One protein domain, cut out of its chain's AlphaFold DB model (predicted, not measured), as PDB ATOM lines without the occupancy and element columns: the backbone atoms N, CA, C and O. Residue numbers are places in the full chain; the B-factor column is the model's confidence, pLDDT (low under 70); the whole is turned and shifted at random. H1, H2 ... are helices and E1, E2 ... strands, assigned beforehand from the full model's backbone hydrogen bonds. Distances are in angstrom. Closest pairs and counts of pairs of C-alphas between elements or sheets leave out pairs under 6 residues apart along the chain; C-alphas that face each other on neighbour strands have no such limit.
ATOM      1  N   ARG A 113      29.227  11.821 -16.408       88.94
ATOM      2  CA  ARG A 113      29.430  12.674 -15.223       88.94
ATOM      3  C   ARG A 113      29.413  14.159 -15.577       88.94
ATOM      4  O   ARG A 113      28.731  14.952 -14.929       88.94
ATOM      5  N   GLU A 114      30.031  14.506 -16.704       84.44
ATOM      6  CA  GLU A 114      30.093  15.856 -17.260       84.44
ATOM      7  C   GLU A 114      28.715  16.457 -17.594       84.44
ATOM      8  O   GLU A 114      28.559  17.681 -17.616       84.44
ATOM      9  N   LEU A 115      27.700  15.615 -17.826       87.62
ATOM     10  CA  LEU A 115      26.322  16.043 -18.074       87.62
ATOM     11  C   LEU A 115      25.505  16.121 -16.782       87.62
ATOM     12  O   LEU A 115      24.597  16.946 -16.684       87.62
ATOM     13  N   TYR A 116      25.801  15.266 -15.802       89.75
ATOM     14  CA  TYR A 116      24.968  15.100 -14.614       89.75
ATOM     15  C   TYR A 116      24.841  16.389 -13.794       89.75
ATOM     16  O   TYR A 116      23.728  16.758 -13.415       89.75
ATOM     17  N   ARG A 117      25.948  17.125 -13.619       85.50
ATOM     18  CA  ARG A 117      25.990  18.380 -12.842       85.50
ATOM     19  C   ARG A 117      24.996  19.449 -13.315       85.50
ATOM     20  O   ARG A 117      24.561  20.292 -12.543       85.50
ATOM     21  N   TRP A 118      24.590  19.403 -14.582       87.81
ATOM     22  CA  TRP A 118      23.701  20.402 -15.176       87.81
ATOM     23  C   TRP A 118      22.216  20.102 -14.962       87.81
ATOM     24  O   TRP A 118      21.366  20.957 -15.211       87.81
ATOM     25  N   LEU A 119      21.863  18.901 -14.496       87.88
ATOM     26  CA  LEU A 119      20.465  18.496 -14.338       87.88
ATOM     27  C   LEU A 119      19.706  19.347 -13.314       87.88
ATOM     28  O   LEU A 119      18.520  19.632 -13.509       87.88
ATOM     29  N   GLU A 120      20.389  19.788 -12.260       81.81
ATOM     30  CA  GLU A 120      19.819  20.674 -11.240       81.81
ATOM     31  C   GLU A 120      19.634  22.112 -11.758       81.81
ATOM     32  O   GLU A 120      18.762  22.838 -11.288       81.81
ATOM     33  N   MET A 121      20.351  22.495 -12.821       84.38
ATOM     34  CA  MET A 121      20.308  23.833 -13.429       84.38
ATOM     35  C   MET A 121      19.212  23.989 -14.499       84.38
ATOM     36  O   MET A 121      19.243  24.912 -15.314       84.38
ATOM     37  N   GLY A 122      18.226  23.086 -14.524       87.69
ATOM     38  CA  GLY A 122      17.085  23.166 -15.442       87.69
ATOM     39  C   GLY A 122      17.297  22.487 -16.799       87.69
ATOM     40  O   GLY A 122      16.497  22.698 -17.715       87.69
ATOM     41  N   TYR A 123      18.319  21.643 -16.923       92.31
ATOM     42  CA  TYR A 123      18.548  20.826 -18.112       92.31
ATOM     43  C   TYR A 123      17.927  19.431 -17.971       92.31
ATOM     44  O   TYR A 123      17.634  18.942 -16.876       92.31
ATOM     45  N   GLU A 124      17.690  18.782 -19.103       93.25
ATOM     46  CA  GLU A 124      17.432  17.347 -19.204       93.25
ATOM     47  C   GLU A 124      18.448  16.700 -20.145       93.25
ATOM     48  O   GLU A 124      19.033  17.362 -20.998       93.25
ATOM     49  N   ILE A 125      18.672  15.397 -20.000       90.81
ATOM     50  CA  ILE A 125      19.598  14.669 -20.866       90.81
ATOM     51  C   ILE A 125      18.833  14.086 -22.052       90.81
ATOM     52  O   ILE A 125      17.790  13.448 -21.903       90.81
ATOM     53  N   SER A 126      19.385  14.294 -23.243       90.44
ATOM     54  CA  SER A 126      18.948  13.639 -24.478       90.44
ATOM     55  C   SER A 126      18.926  12.108 -24.353       90.44
ATOM     56  O   SER A 126      19.687  11.505 -23.603       90.44
ATOM     57  N   ARG A 127      18.059  11.438 -25.123       86.94
ATOM     58  CA  ARG A 127      17.880   9.974 -25.032       86.94
ATOM     59  C   ARG A 127      19.157   9.170 -25.289       86.94
ATOM     60  O   ARG A 127      19.316   8.097 -24.717       86.94
ATOM     61  N   ASP A 128      20.031   9.669 -26.155       87.06
ATOM     62  CA  ASP A 128      21.324   9.068 -26.490       87.06
ATOM     63  C   ASP A 128      22.453   9.487 -25.535       87.06
ATOM     64  O   ASP A 128      23.581   9.031 -25.700       87.06
ATOM     65  N   LYS A 129      22.143  10.314 -24.526       87.00
ATOM     66  CA  LYS A 129      23.065  10.812 -23.498       87.00
ATOM     67  C   LYS A 129      24.257  11.589 -24.058       87.00
ATOM     68  O   LYS A 129      25.314  11.597 -23.444       87.00
ATOM     69  N   LYS A 130      24.092  12.239 -25.213       87.69
ATOM     70  CA  LYS A 130      25.155  13.041 -25.850       87.69
ATOM     71  C   LYS A 130      25.017  14.541 -25.619       87.69
ATOM     72  O   LYS A 130      25.990  15.274 -25.708       87.69
ATOM     73  N   PHE A 131      23.799  14.989 -25.343       90.75
ATOM     74  CA  PHE A 131      23.448  16.400 -25.222       90.75
ATOM     75  C   PHE A 131      22.650  16.675 -23.957       90.75
ATOM     76  O   PHE A 131      21.823  15.854 -23.537       90.75
ATOM     77  N   LEU A 132      22.823  17.885 -23.444       92.12
ATOM     78  CA  LEU A 132      21.897  18.531 -22.528       92.12
ATOM     79  C   LEU A 132      20.859  19.309 -23.328       92.12
ATOM     80  O   LEU A 132      21.173  19.902 -24.355       92.12
ATOM     81  N   ILE A 133      19.619  19.298 -22.865       91.38
ATOM     82  CA  ILE A 133      18.501  20.018 -23.460       91.38
ATOM     83  C   ILE A 133      17.990  20.990 -22.404       91.38
ATOM     84  O   ILE A 133      17.584  20.578 -21.316       91.38
ATOM     85  N   LEU A 134      18.018  22.287 -22.697       93.38
ATOM     86  CA  LEU A 134      17.490  23.290 -21.780       93.38
ATOM     87  C   LEU A 134      15.959  23.206 -21.773       93.38
ATOM     88  O   LEU A 134      15.324  23.534 -22.774       93.38
ATOM     89  N   LYS A 135      15.345  22.809 -20.649       91.56
ATOM     90  CA  LYS A 135      13.897  22.506 -20.576       91.56
ATOM     91  C   LYS A 135      13.002  23.650 -21.055       91.56
ATOM     92  O   LYS A 135      11.928  23.412 -21.598       91.56
ATOM     93  N   ARG A 136      13.437  24.899 -20.849       91.75
ATOM     94  CA  ARG A 136      12.668  26.097 -21.216       91.75
ATOM     95  C   ARG A 136      12.601  26.326 -22.728       91.75
ATOM     96  O   ARG A 136      11.582  26.811 -23.208       91.75
ATOM     97  N   THR A 137      13.681  26.048 -23.456       90.94
ATOM     98  CA  THR A 137      13.827  26.432 -24.874       90.94
ATOM     99  C   THR A 137      13.928  25.236 -25.818       90.94
ATOM    100  O   THR A 137      13.683  25.383 -27.013       90.94
ATOM    101  N   GLY A 138      14.269  24.052 -25.307       89.75
ATOM    102  CA  GLY A 138      14.562  22.861 -26.105       89.75
ATOM    103  C   GLY A 138      15.921  22.910 -26.812       89.75
ATOM    104  O   GLY A 138      16.219  22.044 -27.635       89.75
ATOM    105  N   GLU A 139      16.745  23.921 -26.529       92.00
ATOM    106  CA  GLU A 139      18.067  24.079 -27.132       92.00
ATOM    107  C   GLU A 139      19.043  23.033 -26.605       92.00
ATOM    108  O   GLU A 139      18.979  22.637 -25.439       92.00
ATOM    109  N   LYS A 140      19.942  22.585 -27.485       92.88
ATOM    110  CA  LYS A 140      20.901  21.524 -27.190       92.88
ATOM    111  C   LYS A 140      22.267  22.097 -26.868       92.88
ATOM    112  O   LYS A 140      22.743  22.974 -27.588       92.88
ATOM    113  N   PHE A 141      22.905  21.516 -25.864       92.44
ATOM    114  CA  PHE A 141      24.221  21.895 -25.387       92.44
ATOM    115  C   PHE A 141      25.114  20.674 -25.193       92.44
ATOM    116  O   PHE A 141      24.621  19.568 -24.942       92.44
ATOM    117  N   ILE A 142      26.421  20.896 -25.279       89.69
ATOM    118  CA  ILE A 142      27.460  19.947 -24.877       89.69
ATOM    119  C   ILE A 142      28.358  20.584 -23.807       89.69
ATOM    120  O   ILE A 142      28.516  21.808 -23.808       89.69
ATOM    121  N   PRO A 143      28.940  19.792 -22.894       84.38
ATOM    122  CA  PRO A 143      29.972  20.273 -21.987       84.38
ATOM    123  C   PRO A 143      31.200  20.759 -22.754       84.38
ATOM    124  O   PRO A 143      31.641  20.120 -23.706       84.38
ATOM    125  N   HIS A 144      31.761  21.869 -22.298       83.62
ATOM    126  CA  HIS A 144      33.023  22.440 -22.747       83.62
ATOM    127  C   HIS A 144      33.851  22.857 -21.525       83.62
ATOM    128  O   HIS A 144      33.314  22.931 -20.416       83.62
ATOM    129  N   LYS A 145      35.148  23.143 -21.718       72.00
ATOM    130  CA  LYS A 145      36.074  23.530 -20.638       72.00
ATOM    131  C   LYS A 145      35.508  24.661 -19.766       72.00
ATOM    132  O   LYS A 145      35.543  24.555 -18.545       72.00
ATOM    133  N   ASP A 146      34.870  25.648 -20.395       75.00
ATOM    134  CA  ASP A 146      34.334  26.847 -19.727       75.00
ATOM    135  C   ASP A 146      32.816  26.812 -19.465       75.00
ATOM    136  O   ASP A 146      32.215  27.832 -19.129       75.00
ATOM    137  N   GLY A 147      32.156  25.658 -19.632       82.94
ATOM    138  CA  GLY A 147      30.725  25.525 -19.342       82.94
ATOM    139  C   GLY A 147      29.955  24.702 -20.368       82.94
ATOM    140  O   GLY A 147      30.244  23.522 -20.569       82.94
ATOM    141  N   LEU A 148      28.921  25.301 -20.961       87.50
ATOM    142  CA  LEU A 148      28.054  24.669 -21.957       87.50
ATOM    143  C   LEU A 148      28.140  25.415 -23.285       87.50
ATOM    144  O   LEU A 148      27.879  26.614 -23.333       87.50
ATOM    145  N   LEU A 149      28.425  24.691 -24.365       88.06
ATOM    146  CA  LEU A 149      28.371  25.221 -25.727       88.06
ATOM    147  C   LEU A 149      27.067  24.819 -26.400       88.06
ATOM    148  O   LEU A 149      26.669  23.651 -26.349       88.06
ATOM    149  N   GLN A 150      26.400  25.775 -27.047       89.31
ATOM    150  CA  GLN A 150      25.207  25.478 -27.829       89.31
ATOM    151  C   GLN A 150      25.607  24.716 -29.098       89.31
ATOM    152  O   GLN A 150      26.467  25.148 -29.852       89.31
ATOM    153  N   VAL A 151      24.929  23.605 -29.400       85.12
ATOM    154  CA  VAL A 151      25.272  22.733 -30.545       85.12
ATOM    155  C   VAL A 151      25.189  23.452 -31.901       85.12
ATOM    156  O   VAL A 151      25.797  23.012 -32.866       85.12
ATOM    157  N   ARG A 152      24.446  24.562 -32.002       74.50
ATOM    158  CA  ARG A 152      24.398  25.379 -33.228       74.50
ATOM    159  C   ARG A 152      25.655  26.225 -33.448       74.50
ATOM    160  O   ARG A 152      25.885  26.643 -34.574       74.50
ATOM    161  N   GLU A 153      26.419  26.474 -32.392       59.97
ATOM    162  CA  GLU A 153      27.655  27.264 -32.394       59.97
ATOM    163  C   GLU A 153      28.905  26.366 -32.389       59.97
ATOM    164  O   GLU A 153      30.014  26.856 -32.572       59.97
ATOM    165  N   TYR A 154      28.730  25.052 -32.209       52.72
ATOM    166  CA  TYR A 154      29.817  24.079 -32.214       52.72
ATOM    167  C   TYR A 154      30.179  23.668 -33.648       52.72
ATOM    168  O   TYR A 154      29.484  22.859 -34.269       52.72
ATOM    169  N   ASP A 155      31.271  24.235 -34.160       56.00
ATOM    170  CA  ASP A 155      31.945  23.801 -35.384       56.00
ATOM    171  C   ASP A 155      33.220  23.026 -35.003       56.00
ATOM    172  O   ASP A 155      34.195  23.650 -34.574       56.00
ATOM    173  N   PRO A 156      33.238  21.684 -35.126       57.59
ATOM    174  CA  PRO A 156      34.392  20.877 -34.736       57.59
ATOM    175  C   PRO A 156      35.663  21.202 -35.539       57.59
ATOM    176  O   PRO A 156      36.748  20.846 -35.097       57.59
ATOM    177  N   GLU A 157      35.566  21.900 -36.680       54.94
ATOM    178  CA  GLU A 157      36.734  22.322 -37.471       54.94
ATOM    179  C   GLU A 157      37.444  23.574 -36.914       54.94
ATOM    180  O   GLU A 157      38.553  23.896 -37.354       54.94
ATOM    181  N   ASN A 158      36.838  24.292 -35.959       54.06
ATOM    182  CA  ASN A 158      37.459  25.465 -35.327       54.06
ATOM    183  C   ASN A 158      38.212  25.139 -34.026       54.06
ATOM    184  O   ASN A 158      39.066  25.930 -33.641       54.06
ATOM    185  N   ASP A 159      37.965  23.986 -33.396       49.88
ATOM    186  CA  ASP A 159      38.634  23.570 -32.146       49.88
ATOM    187  C   ASP A 159      40.074  23.054 -32.378       49.88
ATOM    188  O   ASP A 159      40.909  23.112 -31.483       49.88
ATOM    189  N   GLU A 160      40.411  22.591 -33.590       47.94
ATOM    190  CA  GLU A 160      41.761  22.089 -33.924       47.94
ATOM    191  C   GLU A 160      42.795  23.201 -34.211       47.94
ATOM    192  O   GLU A 160      43.927  22.909 -34.599       47.94
ATOM    193  N   LYS A 161      42.428  24.483 -34.076       49.66
ATOM    194  CA  LYS A 161      43.310  25.619 -34.420       49.66
ATOM    195  C   LYS A 161      43.870  26.393 -33.229       49.66
ATOM    196  O   LYS A 161      44.719  27.252 -33.460       49.66
ATOM    197  N   ASP A 162      43.447  26.063 -32.012       45.47
ATOM    198  CA  ASP A 162      43.853  26.760 -30.786       45.47
ATOM    199  C   ASP A 162      44.762  25.911 -29.859       45.47
ATOM    200  O   ASP A 162      44.872  26.207 -28.668       45.47
ATOM    201  N   GLU A 163      45.453  24.889 -30.393       40.00
ATOM    202  CA  GLU A 163      46.573  24.195 -29.712       40.00
ATOM    203  C   GLU A 163      47.961  24.731 -30.107       40.00
ATOM    204  O   GLU A 163      48.258  24.842 -31.321       40.00
TER     205      GLU A 163
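What this domain is: This is residues 113 to 163 of the 163 residues of an uncharacterized protein of Bacteroidetes bacterium (UniProt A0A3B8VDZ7). With little regular structure, this is a small twisted sheet of four strands in a meander, each strand the antiparallel neighbour of the one before; a short helix grazes it and a tail, residues 155 to 163, sticks out. The 51 printed residues run H1, E1, E2, E3, E4, the strands also in sheet order; the class is mixed, with 19 residues in named elements. The whole is only just compact, close to loose, with a radius of gyration of the C-alphas of 11.6 A, and elongated, 33 by 20 by 19 A.

How they stand to each other: H1, residues 113 to 116, only grazes the sheet; it is too short for any O i to N i+4 pair. E1, residues 123 to 125, and E2, residues 132 to 134, form a hairpin, N 124 to O 133 being 2.9 A. E2 and E3, residues 140 to 144, form another, N 132 to O 141 2.9 A. E3 and E4, residues 147 to 150, form a third, N 144 to O 147 2.8 A.

Where its parts are: C-alpha 113 begins H1 at (29.430, 12.674, -15.223). E3 spans 12.9 A and E4 10.1 A, ending at (25.207, 25.478, -27.829).

The domain as a whole: C-alphas 136 and 163 are farthest apart, 35.0 A. The printed part has no cut and no long link. Residues 153 to 163 have pLDDT under 70.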